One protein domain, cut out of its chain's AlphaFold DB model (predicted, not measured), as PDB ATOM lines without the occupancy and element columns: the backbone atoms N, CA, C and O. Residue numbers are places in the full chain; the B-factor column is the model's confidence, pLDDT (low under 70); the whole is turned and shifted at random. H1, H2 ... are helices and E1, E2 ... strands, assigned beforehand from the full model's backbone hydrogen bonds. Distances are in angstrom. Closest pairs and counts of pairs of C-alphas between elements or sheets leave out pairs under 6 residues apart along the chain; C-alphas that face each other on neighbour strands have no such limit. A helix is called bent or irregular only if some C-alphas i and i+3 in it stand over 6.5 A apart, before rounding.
ATOM      1  N   ALA A 183     122.049 107.840 173.716       60.91
ATOM      2  CA  ALA A 183     123.181 108.515 173.092       60.91
ATOM      3  C   ALA A 183     122.949 108.724 171.585       60.91
ATOM      4  O   ALA A 183     122.892 109.868 171.152       60.91
ATOM      5  N   GLU A 184     122.729 107.660 170.811       67.88
ATOM      6  CA  GLU A 184     122.500 107.699 169.355       67.88
ATOM      7  C   GLU A 184     121.313 108.599 168.963       67.88
ATOM      8  O   GLU A 184     121.446 109.465 168.097       67.88
ATOM      9  N   LEU A 185     120.181 108.487 169.669       72.69
ATOM     10  CA  LEU A 185     119.011 109.356 169.491       72.69
ATOM     11  C   LEU A 185     119.351 110.836 169.737       72.69
ATOM     12  O   LEU A 185     118.919 111.713 168.988       72.69
ATOM     13  N   ARG A 186     120.158 111.131 170.765       76.00
ATOM     14  CA  ARG A 186     120.646 112.490 171.030       76.00
ATOM     15  C   ARG A 186     121.587 112.963 169.921       76.00
ATOM     16  O   ARG A 186     121.427 114.092 169.472       76.00
ATOM     17  N   GLU A 187     122.536 112.136 169.482       66.88
ATOM     18  CA  GLU A 187     123.515 112.508 168.450       66.88
ATOM     19  C   GLU A 187     122.860 112.777 167.097       66.88
ATOM     20  O   GLU A 187     123.206 113.758 166.441       66.88
ATOM     21  N   ALA A 188     121.885 111.969 166.679       63.66
ATOM     22  CA  ALA A 188     121.206 112.195 165.409       63.66
ATOM     23  C   ALA A 188     120.207 113.377 165.481       63.66
ATOM     24  O   ALA A 188     120.153 114.160 164.533       63.66
ATOM     25  N   ILE A 189     119.520 113.626 166.616       75.94
ATOM     26  CA  ILE A 189     118.737 114.872 166.797       75.94
ATOM     27  C   ILE A 189     119.677 116.075 166.775       75.94
ATOM     28  O   ILE A 189     119.368 117.078 166.139       75.94
ATOM     29  N   HIS A 190     120.840 115.976 167.420       77.12
ATOM     30  CA  HIS A 190     121.843 117.031 167.386       77.12
ATOM     31  C   HIS A 190     122.339 117.291 165.961       77.12
ATOM     32  O   HIS A 190     122.251 118.420 165.494       77.12
ATOM     33  N   THR A 191     122.732 116.246 165.233       67.62
ATOM     34  CA  THR A 191     123.192 116.329 163.838       67.62
ATOM     35  C   THR A 191     122.152 116.990 162.929       67.62
ATOM     36  O   THR A 191     122.489 117.917 162.198       67.62
ATOM     37  N   MET A 192     120.879 116.591 163.015       64.25
ATOM     38  CA  MET A 192     119.816 117.188 162.196       64.25
ATOM     39  C   MET A 192     119.473 118.623 162.602       64.25
ATOM     40  O   MET A 192     119.129 119.434 161.746       64.25
ATOM     41  N   VAL A 193     119.567 118.955 163.893       74.12
ATOM     42  CA  VAL A 193     119.462 120.346 164.350       74.12
ATOM     43  C   VAL A 193     120.587 121.182 163.734       74.12
ATOM     44  O   VAL A 193     120.298 122.239 163.185       74.12
ATOM     45  N   LEU A 194     121.839 120.707 163.754       62.00
ATOM     46  CA  LEU A 194     122.962 121.414 163.129       62.00
ATOM     47  C   LEU A 194     122.719 121.645 161.630       62.00
ATOM     48  O   LEU A 194     122.811 122.781 161.181       62.00
ATOM     49  N   GLN A 195     122.291 120.621 160.883       56.81
ATOM     50  CA  GLN A 195     121.931 120.754 159.461       56.81
ATOM     51  C   GLN A 195     120.861 121.829 159.205       56.81
ATOM     52  O   GLN A 195     120.933 122.560 158.224       56.81
ATOM     53  N   GLN A 196     119.864 121.950 160.082       61.66
ATOM     54  CA  GLN A 196     118.775 122.922 159.930       61.66
ATOM     55  C   GLN A 196     119.158 124.345 160.351       61.66
ATOM     56  O   GLN A 196     118.625 125.307 159.802       61.66
ATOM     57  N   ILE A 197     120.116 124.499 161.266       62.44
ATOM     58  CA  ILE A 197     120.757 125.797 161.518       62.44
ATOM     59  C   ILE A 197     121.612 126.195 160.307       62.44
ATOM     60  O   ILE A 197     121.584 127.344 159.873       62.44
ATOM     61  N   GLU A 198     122.352 125.245 159.731       53.75
ATOM     62  CA  GLU A 198     123.212 125.473 158.564       53.75
ATOM     63  C   GLU A 198     122.434 125.826 157.291       53.75
ATOM     64  O   GLU A 198     122.910 126.660 156.524       53.75
ATOM     65  N   ALA A 199     121.241 125.251 157.106       57.09
ATOM     66  CA  ALA A 199     120.295 125.599 156.041       57.09
ATOM     67  C   ALA A 199     119.576 126.949 156.265       57.09
ATOM     68  O   ALA A 199     118.920 127.455 155.358       57.09
ATOM     69  N   GLY A 200     119.685 127.541 157.462       64.69
ATOM     70  CA  GLY A 200     119.010 128.791 157.827       64.69
ATOM     71  C   GLY A 200     117.548 128.637 158.272       64.69
ATOM     72  O   GLY A 200     116.903 129.645 158.560       64.69
ATOM     73  N   ASP A 201     117.037 127.407 158.381       64.25
ATOM     74  CA  ASP A 201     115.675 127.101 158.847       64.25
ATOM     75  C   ASP A 201     115.507 127.329 160.363       64.25
ATOM     76  O   ASP A 201     114.416 127.655 160.836       64.25
ATOM     77  N   ILE A 202     116.589 127.174 161.139       77.31
ATOM     78  CA  ILE A 202     116.630 127.437 162.586       77.31
ATOM     79  C   ILE A 202     117.530 128.638 162.864       77.31
ATOM     80  O   ILE A 202     118.754 128.524 162.811       77.31
ATOM     81  N   ARG A 203     116.924 129.783 163.206       78.56
ATOM     82  CA  ARG A 203     117.650 131.051 163.418       78.56
ATOM     83  C   ARG A 203     117.703 131.507 164.873       78.56
ATOM     84  O   ARG A 203     118.553 132.317 165.229       78.56
ATOM     85  N   ASP A 204     116.822 130.989 165.717       84.62
ATOM     86  CA  ASP A 204     116.760 131.293 167.144       84.62
ATOM     87  C   ASP A 204     116.150 130.123 167.939       84.62
ATOM     88  O   ASP A 204     115.780 129.080 167.387       84.62
ATOM     89  N   HIS A 205     116.027 130.288 169.255       85.12
ATOM     90  CA  HIS A 205     115.392 129.301 170.130       85.12
ATOM     91  C   HIS A 205     113.882 129.074 169.852       85.12
ATOM     92  O   HIS A 205     113.338 128.029 170.222       85.12
ATOM     93  N   THR A 206     113.191 130.008 169.190       88.94
ATOM     94  CA  THR A 206     111.784 129.852 168.775       88.94
ATOM     95  C   THR A 206     111.685 128.897 167.590       88.94
ATOM     96  O   THR A 206     110.916 127.933 167.636       88.94
ATOM     97  N   ASP A 207     112.502 129.122 166.560       86.62
ATOM     98  CA  ASP A 207     112.612 128.245 165.395       86.62
ATOM     99  C   ASP A 207     113.146 126.857 165.817       86.62
ATOM    100  O   ASP A 207     112.610 125.836 165.386       86.62
ATOM    101  N   MET A 208     114.098 126.800 166.762       86.81
ATOM    102  CA  MET A 208     114.596 125.556 167.378       86.81
ATOM    103  C   MET A 208     113.474 124.737 168.025       86.81
ATOM    104  O   MET A 208     113.387 123.526 167.824       86.81
ATOM    105  N   ARG A 209     112.608 125.381 168.818       91.50
ATOM    106  CA  ARG A 209     111.471 124.703 169.455       91.50
ATOM    107  C   ARG A 209     110.461 124.216 168.430       91.50
ATOM    108  O   ARG A 209     110.097 123.046 168.490       91.50
ATOM    109  N   ARG A 210     110.088 125.061 167.463       88.94
ATOM    110  CA  ARG A 210     109.165 124.687 166.380       88.94
ATOM    111  C   ARG A 210     109.688 123.492 165.583       88.94
ATOM    112  O   ARG A 210     108.921 122.596 165.255       88.94
ATOM    113  N   TYR A 211     110.992 123.450 165.314       84.75
ATOM    114  CA  TYR A 211     111.622 122.311 164.654       84.75
ATOM    115  C   TYR A 211     111.590 121.036 165.512       84.75
ATOM    116  O   TYR A 211     111.220 119.971 165.028       84.75
ATOM    117  N   LEU A 212     111.927 121.126 166.802       88.25
ATOM    118  CA  LEU A 212     111.873 119.967 167.701       88.25
ATOM    119  C   LEU A 212     110.437 119.476 167.966       88.25
ATOM    120  O   LEU A 212     110.255 118.309 168.305       88.25
ATOM    121  N   GLU A 213     109.424 120.324 167.784       88.56
ATOM    122  CA  GLU A 213     108.006 119.940 167.810       88.56
ATOM    123  C   GLU A 213     107.607 119.080 166.597       88.56
ATOM    124  O   GLU A 213     106.789 118.175 166.758       88.56
ATOM    125  N   THR A 214     108.239 119.238 165.422       84.75
ATOM    126  CA  THR A 214     107.992 118.338 164.270       84.75
ATOM    127  C   THR A 214     108.557 116.930 164.477       84.75
ATOM    128  O   THR A 214     108.321 116.048 163.658       84.75
ATOM    129  N   LEU A 215     109.309 116.682 165.555       83.88
ATOM    130  CA  LEU A 215     109.744 115.329 165.913       83.88
ATOM    131  C   LEU A 215     108.619 114.499 166.566       83.88
ATOM    132  O   LEU A 215     108.798 113.298 166.789       83.88
ATOM    133  N   ALA A 216     107.447 115.097 166.820       80.31
ATOM    134  CA  ALA A 216     106.275 114.370 167.300       80.31
ATOM    135  C   ALA A 216     105.829 113.282 166.306       80.31
ATOM    136  O   ALA A 216     105.461 112.185 166.729       80.31
ATOM    137  N   ASP A 217     105.980 113.540 165.002       72.00
ATOM    138  CA  ASP A 217     105.701 112.594 163.910       72.00
ATOM    139  C   ASP A 217     106.577 111.326 163.977       72.00
ATOM    140  O   ASP A 217     106.199 110.274 163.462       72.00
ATOM    141  N   VAL A 218     107.731 111.404 164.653       67.00
ATOM    142  CA  VAL A 218     108.663 110.288 164.909       67.00
ATOM    143  C   VAL A 218     108.694 109.876 166.390       67.00
ATOM    144  O   VAL A 218     109.651 109.266 166.864       67.00
ATOM    145  N   GLY A 219     107.639 110.194 167.148       78.00
ATOM    146  CA  GLY A 219     107.446 109.709 168.518       78.00
ATOM    147  C   GLY A 219     108.275 110.418 169.595       78.00
ATOM    148  O   GLY A 219     108.367 109.906 170.716       78.00
ATOM    149  N   ILE A 220     108.872 111.577 169.298       85.44
ATOM    150  CA  ILE A 220     109.678 112.375 170.235       85.44
ATOM    151  C   ILE A 220     109.010 113.730 170.474       85.44
ATOM    152  O   ILE A 220     108.710 114.454 169.538       85.44
ATOM    153  N   GLU A 221     108.842 114.128 171.732       88.62
ATOM    154  CA  GLU A 221     108.288 115.440 172.083       88.62
ATOM    155  C   GLU A 221     109.212 116.235 173.012       88.62
ATOM    156  O   GLU A 221     110.003 115.682 173.788       88.62
ATOM    157  N   ILE A 222     109.069 117.562 172.988       91.56
ATOM    158  CA  ILE A 222     109.620 118.419 174.038       91.56
ATOM    159  C   ILE A 222     108.886 118.099 175.336       91.56
ATOM    160  O   ILE A 222     107.670 118.247 175.430       91.56
ATOM    161  N   LYS A 223     109.628 117.697 176.372       90.19
ATOM    162  CA  LYS A 223     109.048 117.396 177.681       90.19
ATOM    163  C   LYS A 223     108.371 118.658 178.240       90.19
ATOM    164  O   LYS A 223     109.079 119.642 178.488       90.19
ATOM    165  N   PRO A 224     107.049 118.640 178.489       86.81
ATOM    166  CA  PRO A 224     106.348 119.805 179.003       86.81
ATOM    167  C   PRO A 224     106.839 120.166 180.408       86.81
ATOM    168  O   PRO A 224     107.238 119.311 181.207       86.81
ATOM    169  N   LEU A 225     106.811 121.463 180.705       85.69
ATOM    170  CA  LEU A 225     107.079 121.991 182.039       85.69
ATOM    171  C   LEU A 225     105.893 121.675 182.951       85.69
ATOM    172  O   LEU A 225     104.749 121.836 182.529       85.69
ATOM    173  N   SER A 226     106.142 121.296 184.205       87.00
ATOM    174  CA  SER A 226     105.045 121.169 185.174       87.00
ATOM    175  C   SER A 226     104.439 122.536 185.506       87.00
ATOM    176  O   SER A 226     105.124 123.553 185.402       87.00
ATOM    177  N   GLU A 227     103.185 122.571 185.957       88.38
ATOM    178  CA  GLU A 227     102.464 123.806 186.321       88.38
ATOM    179  C   GLU A 227     103.313 124.705 187.238       88.38
ATOM    180  O   GLU A 227     103.629 125.838 186.891       88.38
ATOM    181  N   LYS A 228     103.870 124.137 188.315       88.69
ATOM    182  CA  LYS A 228     104.799 124.816 189.239       88.69
ATOM    183  C   LYS A 228     106.060 125.398 188.573       88.69
ATOM    184  O   LYS A 228     106.665 126.340 189.089       88.69
ATOM    185  N   GLN A 229     106.527 124.826 187.461       84.94
ATOM    186  CA  GLN A 229     107.628 125.388 186.670       84.94
ATOM    187  C   GLN A 229     107.153 126.530 185.763       84.94
ATOM    188  O   GLN A 229     107.900 127.496 185.609       84.94
ATOM    189  N   GLN A 230     105.944 126.433 185.203       87.44
ATOM    190  CA  GLN A 230     105.318 127.473 184.379       87.44
ATOM    191  C   GLN A 230     104.972 128.710 185.223       87.44
ATOM    192  O   GLN A 230     105.443 129.802 184.916       87.44
ATOM    193  N   GLU A 231     104.282 128.534 186.355       89.56
ATOM    194  CA  GLU A 231     103.976 129.590 187.336       89.56
ATOM    195  C   GLU A 231     105.233 130.344 187.783       89.56
ATOM    196  O   GLU A 231     105.266 131.575 187.842       89.56
ATOM    197  N   ARG A 232     106.310 129.601 188.082       88.00
ATOM    198  CA  ARG A 232     107.584 130.195 188.497       88.00
ATOM    199  C   ARG A 232     108.220 131.025 187.383       88.00
ATOM    200  O   ARG A 232     108.828 132.040 187.704       88.00
ATOM    201  N   ARG A 233     108.097 130.610 186.115       87.81
ATOM    202  CA  ARG A 233     108.565 131.402 184.965       87.81
ATOM    203  C   ARG A 233     107.730 132.661 184.816       87.81
ATOM    204  O   ARG A 233     108.295 133.733 184.959       87.81
ATOM    205  N   ALA A 234     106.405 132.535 184.721       87.69
ATOM    206  CA  ALA A 234     105.486 133.668 184.607       87.69
ATOM    207  C   ALA A 234     105.714 134.728 185.704       87.69
ATOM    208  O   ALA A 234     105.789 135.919 185.412       87.69
ATOM    209  N   LYS A 235     105.929 134.305 186.960       90.25
ATOM    210  CA  LYS A 235     106.284 135.216 188.060       90.25
ATOM    211  C   LYS A 235     107.643 135.904 187.870       90.25
ATOM    212  O   LYS A 235     107.801 137.053 188.268       90.25
ATOM    213  N   GLN A 236     108.638 135.211 187.321       87.62
ATOM    214  CA  GLN A 236     109.957 135.783 187.040       87.62
ATOM    215  C   GLN A 236     109.939 136.715 185.820       87.62
ATOM    216  O   GLN A 236     110.605 137.744 185.857       87.62
ATOM    217  N   ASP A 237     109.157 136.394 184.788       87.31
ATOM    218  CA  ASP A 237     108.972 137.231 183.599       87.31
ATOM    219  C   ASP A 237     108.203 138.521 183.939       87.31
ATOM    220  O   ASP A 237     108.613 139.602 183.522       87.31
ATOM    221  N   ALA A 238     107.163 138.446 184.782       89.31
ATOM    222  CA  ALA A 238     106.463 139.626 185.302       89.31
ATOM    223  C   ALA A 238     107.396 140.546 186.115       89.31
ATOM    224  O   ALA A 238     107.448 141.748 185.873       89.31
ATOM    225  N   LEU A 239     108.203 139.971 187.020       89.06
ATOM    226  CA  LEU A 239     109.202 140.726 187.787       89.06
ATOM    227  C   LEU A 239     110.278 141.368 186.897       89.06
ATOM    228  O   LEU A 239     110.785 142.430 187.242       89.06
ATOM    229  N   GLU A 240     110.658 140.743 185.780       89.19
ATOM    230  CA  GLU A 240     111.602 141.325 184.815       89.19
ATOM    231  C   GLU A 240     110.959 142.464 184.006       89.19
ATOM    232  O   GLU A 240     111.600 143.497 183.806       89.19
ATOM    233  N   ALA A 241     109.690 142.322 183.608       87.50
ATOM    234  CA  ALA A 241     108.930 143.360 182.905       87.50
ATOM    235  C   ALA A 241     108.701 144.623 183.760       87.50
ATOM    236  O   ALA A 241     108.719 145.734 183.235       87.50
ATOM    237  N   GLU A 242     108.565 144.470 185.080       92.06
ATOM    238  CA  GLU A 242     108.505 145.571 186.058       92.06
ATOM    239  C   GLU A 242     109.884 146.217 186.349       92.06
ATOM    240  O   GLU A 242     110.007 147.060 187.236       92.06
ATOM    241  N   GLY A 243     110.943 145.838 185.619       86.19
ATOM    242  CA  GLY A 243     112.305 146.362 185.796       86.19
ATOM    243  C   GLY A 243     113.103 145.696 186.924       86.19
ATOM    244  O   GLY A 243     114.171 146.179 187.306       86.19
ATOM    245  N   GLY A 244     112.596 144.592 187.473       84.25
ATOM    246  CA  GLY A 244     113.242 143.807 188.516       84.25
ATOM    247  C   GLY A 244     114.322 142.848 188.000       84.25
ATOM    248  O   GLY A 244     114.922 143.000 186.935       84.25
ATOM    249  N   LYS A 245     114.626 141.825 188.807       85.31
ATOM    250  CA  LYS A 245     115.722 140.890 188.525       85.31
ATOM    251  C   LYS A 245     115.397 139.996 187.324       85.31
ATOM    252  O   LYS A 245     114.523 139.140 187.433       85.31
ATOM    253  N   LYS A 246     116.196 140.113 186.255       84.25
ATOM    254  CA  LYS A 246     116.115 139.258 185.058       84.25
ATOM    255  C   LYS A 246     115.992 137.767 185.395       84.25
ATOM    256  O   LYS A 246     116.758 137.232 186.210       84.25
ATOM    257  N   ARG A 247     115.061 137.078 184.732       89.44
ATOM    258  CA  ARG A 247     114.880 135.630 184.816       89.44
ATOM    259  C   ARG A 247     116.091 134.917 184.221       89.44
ATOM    260  O   ARG A 247     116.524 135.210 183.110       89.44
ATOM    261  N   ARG A 248     116.571 133.884 184.918       83.88
ATOM    262  CA  ARG A 248     117.530 132.931 184.346       83.88
ATOM    263  C   ARG A 248     116.888 132.214 183.156       83.88
ATOM    264  O   ARG A 248     115.928 131.462 183.332       83.88
ATOM    265  N   ARG A 249     117.447 132.452 181.976       87.81
ATOM    266  CA  ARG A 249     117.053 131.818 180.719       87.81
ATOM    267  C   ARG A 249     117.452 130.338 180.701       87.81
ATOM    268  O   ARG A 249     118.366 129.927 181.428       87.81
ATOM    269  N   ASP A 250     116.724 129.524 179.943       84.94
ATOM    270  CA  ASP A 250     117.010 128.094 179.819       84.94
ATOM    271  C   ASP A 250     118.346 127.852 179.109       84.94
ATOM    272  O   ASP A 250     118.751 128.581 178.208       84.94
ATOM    273  N   THR A 251     119.025 126.783 179.519       81.75
ATOM    274  CA  THR A 251     120.342 126.378 179.003       81.75
ATOM    275  C   THR A 251     120.328 124.948 178.459       81.75
ATOM    276  O   THR A 251     121.329 124.243 178.552       81.75
ATOM    277  N   ARG A 252     119.142 124.459 178.073       85.38
ATOM    278  CA  ARG A 252     118.896 123.120 177.519       85.38
ATOM    279  C   ARG A 252     117.429 122.943 177.156       85.38
ATOM    280  O   ARG A 252     116.552 123.365 177.915       85.38
ATOM    281  N   ILE A 253     117.167 122.154 176.122       88.25
ATOM    282  CA  ILE A 253     115.840 121.594 175.849       88.25
ATOM    283  C   ILE A 253     115.808 120.151 176.372       88.25
ATOM    284  O   ILE A 253     116.786 119.409 176.292       88.25
ATOM    285  N   THR A 254     114.702 119.752 177.001       89.38
ATOM    286  CA  THR A 254     114.505 118.369 177.469       89.38
ATOM    287  C   THR A 254     113.517 117.695 176.538       89.38
ATOM    288  O   THR A 254     112.405 118.191 176.393       89.38
ATOM    289  N   LEU A 255     113.914 116.580 175.941       89.19
ATOM    290  CA  LEU A 255     113.073 115.775 175.063       89.19
ATOM    291  C   LEU A 255     112.685 114.477 175.777       89.19
ATOM    292  O   LEU A 255     113.369 114.031 176.708       89.19
ATOM    293  N   ARG A 256     111.579 113.868 175.360       87.19
ATOM    294  CA  ARG A 256     111.203 112.515 175.772       87.19
ATOM    295  C   ARG A 256     110.526 111.764 174.635       87.19
ATOM    296  O   ARG A 256     109.985 112.382 173.725       87.19
ATOM    297  N   LYS A 257     110.514 110.435 174.723       83.31
ATOM    298  CA  LYS A 257     109.599 109.621 173.911       83.31
ATOM    299  C   LYS A 257     108.153 109.928 174.317       83.31
ATOM    300  O   LYS A 257     107.871 110.054 175.515       83.31
ATOM    301  N   ILE A 258     107.253 110.050 173.345       79.88
ATOM    302  CA  ILE A 258     105.813 110.228 173.581       79.88
ATOM    303  C   ILE A 258     105.295 109.022 174.382       79.88
ATOM    304  O   ILE A 258     105.682 107.883 174.132       79.88
ATOM    305  N   GLY A 259     104.488 109.278 175.416       71.75
ATOM    306  CA  GLY A 259     104.052 108.256 176.382       71.75
ATOM    307  C   GLY A 259     105.112 107.825 177.413       71.75
ATOM    308  O   GLY A 259     104.806 107.054 178.317       71.75
ATOM    309  N   GLY A 260     106.347 108.336 177.332       71.81
ATOM    310  CA  GLY A 260     107.414 108.051 178.293       71.81
ATOM    311  C   GLY A 260     107.290 108.861 179.590       71.81
ATOM    312  O   GLY A 260     107.389 110.093 179.597       71.81
ATOM    313  N   GLU A 261     107.135 108.173 180.721       62.66
ATOM    314  CA  GLU A 261     107.067 108.803 182.052       62.66
ATOM    315  C   GLU A 261     108.413 108.777 182.804       62.66
ATOM    316  O   GLU A 261     108.662 109.592 183.698       62.66
ATOM    317  N   GLY A 262     109.321 107.874 182.416       64.88
ATOM    318  CA  GLY A 262     110.561 107.586 183.131       64.88
ATOM    319  C   GLY A 262     111.758 108.488 182.799       64.88
ATOM    320  O   GLY A 262     111.851 109.148 181.762       64.88
ATOM    321  N   ALA A 263     112.765 108.446 183.678       61.06
ATOM    322  CA  ALA A 263     114.078 109.058 183.434       61.06
ATOM    323  C   ALA A 263     114.896 108.344 182.335       61.06
ATOM    324  O   ALA A 263     115.867 108.915 181.838       61.06
ATOM    325  N   LYS A 264     114.506 107.115 181.963       66.06
ATOM    326  CA  LYS A 264     115.090 106.342 180.855       66.06
ATOM    327  C   LYS A 264     114.647 106.887 179.492       66.06
ATOM    328  O   LYS A 264     115.473 107.019 178.599       66.06
ATOM    329  N   ASP A 265     113.386 107.304 179.390       73.56
ATOM    330  CA  ASP A 265     112.766 107.819 178.160       73.56
ATOM    331  C   ASP A 265     112.934 109.333 177.984       73.56
ATOM    332  O   ASP A 265     112.560 109.889 176.957       73.56
ATOM    333  N   THR A 266     113.496 110.007 178.995       78.38
ATOM    334  CA  THR A 266     113.820 111.436 178.980       78.38
ATOM    335  C   THR A 266     115.301 111.641 178.656       78.38
ATOM    336  O   THR A 266     116.174 111.066 179.311       78.38
ATOM    337  N   PHE A 267     115.607 112.546 177.731       82.31
ATOM    338  CA  PHE A 267     116.968 112.968 177.402       82.31
ATOM    339  C   PHE A 267     117.069 114.491 177.287       82.31
ATOM    340  O   PHE A 267     116.075 115.215 177.341       82.31
ATOM    341  N   ARG A 268     118.298 115.008 177.283       84.75
ATOM    342  CA  ARG A 268     118.563 116.443 177.405       84.75
ATOM    343  C   ARG A 268     119.515 116.881 176.308       84.75
ATOM    344  O   ARG A 268     120.583 116.290 176.146       84.75
ATOM    345  N   MET A 269     119.107 117.926 175.612       81.44
ATOM    346  CA  MET A 269     119.874 118.627 174.601       81.44
ATOM    347  C   MET A 269     120.520 119.820 175.315       81.44
ATOM    348  O   MET A 269     119.850 120.815 175.580       81.44
ATOM    349  N   GLU A 270     121.766 119.650 175.771       74.75
ATOM    350  CA  GLU A 270     122.455 120.578 176.698       74.75
ATOM    351  C   GLU A 270     123.573 121.405 176.031       74.75
ATOM    352  O   GLU A 270     124.288 122.130 176.716       74.75
ATOM    353  N   ASP A 271     123.719 121.314 174.706       72.25
ATOM    354  CA  ASP A 271     124.625 122.161 173.918       72.25
ATOM    355  C   ASP A 271     124.141 123.629 173.842       72.25
ATOM    356  O   ASP A 271     122.948 123.901 174.015       72.25
ATOM    357  N   ARG A 272     125.055 124.579 173.562       73.94
ATOM    358  CA  ARG A 272     124.768 126.025 173.476       73.94
ATOM    359  C   ARG A 272     123.610 126.345 172.531       73.94
ATOM    360  O   ARG A 272     122.822 127.228 172.864       73.94
ATOM    361  N   ILE A 273     123.457 125.614 171.427       73.56
ATOM    362  CA  ILE A 273     122.367 125.852 170.463       73.56
ATOM    363  C   ILE A 273     120.958 125.676 171.065       73.56
ATOM    364  O   ILE A 273     119.988 126.215 170.548       73.56
ATOM    365  N   TYR A 274     120.826 124.962 172.189       79.69
ATOM    366  CA  TYR A 274     119.550 124.724 172.879       79.69
ATOM    367  C   TYR A 274     119.274 125.707 174.029       79.69
ATOM    368  O   TYR A 274     118.440 125.429 174.898       79.69
ATOM    369  N   TYR A 275     120.007 126.820 174.098       83.25
ATOM    370  CA  TYR A 275     119.809 127.853 175.114       83.25
ATOM    371  C   TYR A 275     118.740 128.847 174.644       83.25
ATOM    372  O   TYR A 275     118.611 129.133 173.462       83.25
ATOM    373  N   GLU A 276     117.987 129.421 175.576       86.94
ATOM    374  CA  GLU A 276     116.850 130.298 175.260       86.94
ATOM    375  C   GLU A 276     117.253 131.673 174.701       86.94
ATOM    376  O   GLU A 276     116.466 132.304 174.007       86.94
ATOM    377  N   GLU A 277     118.484 132.116 174.966       84.81
ATOM    378  CA  GLU A 277     119.078 133.338 174.392       84.81
ATOM    379  C   GLU A 277     119.919 133.068 173.136       84.81
ATOM    380  O   GLU A 277     120.560 133.984 172.634       84.81
ATOM    381  N   TRP A 278     120.000 131.819 172.668       84.38
ATOM    382  CA  TRP A 278     120.836 131.485 171.516       84.38
ATOM    383  C   TRP A 278     120.187 131.930 170.198       84.38
ATOM    384  O   TRP A 278     118.978 131.774 169.992       84.38
ATOM    385  N   THR A 279     121.026 132.428 169.291       77.44
ATOM    386  CA  THR A 279     120.693 132.726 167.895       77.44
ATOM    387  C   THR A 279     121.671 132.022 166.959       77.44
ATOM    388  O   THR A 279     122.820 131.743 167.320       77.44
ATOM    389  N   ALA A 280     121.239 131.769 165.724       66.00
ATOM    390  CA  ALA A 280     122.085 131.174 164.699       66.00
ATOM    391  C   ALA A 280     123.317 132.020 164.401       66.00
ATOM    392  O   ALA A 280     124.332 131.436 164.058       66.00
ATOM    393  N   ASP A 281     123.296 133.337 164.616       65.75
ATOM    394  CA  ASP A 281     124.484 134.185 164.476       65.75
ATOM    395  C   ASP A 281     125.627 133.732 165.398       65.75
ATOM    396  O   ASP A 281     126.779 133.700 164.975       65.75
ATOM    397  N   GLU A 282     125.337 133.295 166.632       60.91
ATOM    398  CA  GLU A 282     126.370 132.762 167.534       60.91
ATOM    399  C   GLU A 282     126.966 131.448 167.022       60.91
ATOM    400  O   GLU A 282     128.174 131.217 167.120       60.91
ATOM    401  N   TYR A 283     126.115 130.569 166.484       56.62
ATOM    402  CA  TYR A 283     126.550 129.286 165.938       56.62
ATOM    403  C   TYR A 283     127.268 129.453 164.605       56.62
ATOM    404  O   TYR A 283     128.302 128.837 164.409       56.62
ATOM    405  N   LEU A 284     126.756 130.288 163.706       50.62
ATOM    406  CA  LEU A 284     127.323 130.563 162.395       50.62
ATOM    407  C   LEU A 284     128.606 131.377 162.515       50.62
ATOM    408  O   LEU A 284     129.505 131.120 161.735       50.62
ATOM    409  N   ALA A 285     128.764 132.256 163.510       51.38
ATOM    410  CA  ALA A 285     130.058 132.859 163.835       51.38
ATOM    411  C   ALA A 285     131.034 131.830 164.433       51.38
ATOM    412  O   ALA A 285     132.196 131.773 164.036       51.38
ATOM    413  N   GLY A 286     130.570 130.976 165.353       47.59
ATOM    414  CA  GLY A 286     131.382 129.900 165.937       47.59
ATOM    415  C   GLY A 286     131.775 128.810 164.934       47.59
ATOM    416  O   GLY A 286     132.860 128.243 165.041       47.59
ATOM    417  N   LYS A 287     130.914 128.545 163.948       43.44
ATOM    418  CA  LYS A 287     131.148 127.677 162.799       43.44
ATOM    419  C   LYS A 287     132.059 128.402 161.813       43.44
ATOM    420  O   LYS A 287     133.137 127.891 161.597       43.44
ATOM    421  N   ALA A 288     131.760 129.623 161.363       38.25
ATOM    422  CA  ALA A 288     132.637 130.450 160.516       38.25
ATOM    423  C   ALA A 288     134.084 130.538 161.046       38.25
ATOM    424  O   ALA A 288     135.028 130.436 160.279       38.25
ATOM    425  N   ALA A 289     134.272 130.651 162.365       37.56
ATOM    426  CA  ALA A 289     135.589 130.670 163.009       37.56
ATOM    427  C   ALA A 289     136.244 129.283 163.187       37.56
ATOM    428  O   ALA A 289     137.439 129.215 163.478       37.56
ATOM    429  N   ARG A 290     135.475 128.194 163.032       38.84
ATOM    430  CA  ARG A 290     135.939 126.814 162.781       38.84
ATOM    431  C   ARG A 290     136.068 126.499 161.277       38.84
ATOM    432  O   ARG A 290     136.662 125.475 160.965       38.84
ATOM    433  N   GLU A 291     135.521 127.348 160.399       33.06
ATOM    434  CA  GLU A 291     135.378 127.195 158.938       33.06
ATOM    435  C   GLU A 291     136.422 127.986 158.146       33.06
ATOM    436  O   GLU A 291     136.883 127.538 157.117       33.06
TER     437      GLU A 291
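Overview. This is residues 183 to 291 of the 297 residues of an uncharacterized protein of Profundibacter amoris (UniProt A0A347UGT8). A small antiparallel sheet of three strands, E1, E2 and E3, has two helices packed close to it, H2 by E1 and the first half of H1 by E3, while H3 is held well away from this body at the ends of the two links that join it to E1 and E2, with a gap between H3 and the sheet. H4 makes a corner with the last part of H1, and the whole is flat, spanning 41 by 38 by 20 A. The printed part has 109 residues with four named helices and three named strands, in the order H1, H2, E1, H3, E2, E3, H4, and the class is mostly helix. The sheet's order is E1, E2, E3. The printed part is only just compact, close to loose, with a radius of gyration of the C-alphas of 15.3 A.

Along the chain. H1, residues 183 to 198, begins with C-alpha 183 at (123.181, 108.515, 173.092) and is 22.3 A from first to last C-alpha. H2, residues 205 to 218, is 20.8 A long; it is neither bent nor irregular, but only just: C-alphas 214 and 217 are 6.2 A apart. E1, residues 220 to 222, is 7.1 A long. H3, residues 227 to 241, is 20.9 A long, with C-alpha 227 at (102.464, 123.806, 186.321). E2, residues 253 to 257, is the longest strand, 13.6 A from first to last C-alpha. E3, residues 266 to 269, is 10.4 A long. H4, residues 280 to 291, is 15.0 A long and ends with C-alpha 291 at (135.378, 127.195, 158.938).

Arrangement. In the sheet, E2 is the inner strand, and E1 and E3 are the edge strands. E1 and E2 are antiparallel, with 145 degrees between their directions; N 221 and O 256 are within hydrogen-bond range at 2.9 A. E2 and E3 form a hairpin, antiparallel with 147 degrees between their directions; N 255 and O 267 are 2.9 A apart, and N 269 and O 253 are 2.8 A apart. H1 and H2 on one face of the sheet make two layers, helices on one face of a sheet. H2 is on the sheet, only just at the sheet's level with a height over the sheet of 4.0 A; its closest C-alphas to E1 are those of Glu 213 and Glu 221, 6.2 A apart. H1 is on the sheet too, and its closest C-alphas to E3 are those of Arg 186 and Met 269, 7.1 A apart. H1 and H2 are close but not clearly touching, with the C-alphas of Val 193 and Met 208 closest at 7.7 A, and run opposite ways at a steep tilt of 51 degrees. H1 and H4 are close but not clearly touching, with the C-alphas of Ile 197 and Ala 280 closest at 6.4 A, and are about perpendicular at 85 degrees. H3 and H4 are not on the sheet, and H3 is apart from H1, H2, E3 and H4. Every O i to N i+4 pair is within hydrogen-bond range in H1, H3 and H4; in H2 it is 6 of 10.

Size, cuts and confidence. The C-alphas farthest apart are those of Glu 184 and Glu 242, 43.7 A. The printed part has no cut. The link from H3 to E2, with 11 residues, is long; the links from H2 to E1 and from E1 to H3 are tight. Residues 226 to 231, of which 227 to 231 belong to H3, stand free. The mean pLDDT of the printed part is 76.4; 31 residues are under 70, among them residues 194 to 201, 261 to 264 and 280 to 291, and the mean over H4 is 49.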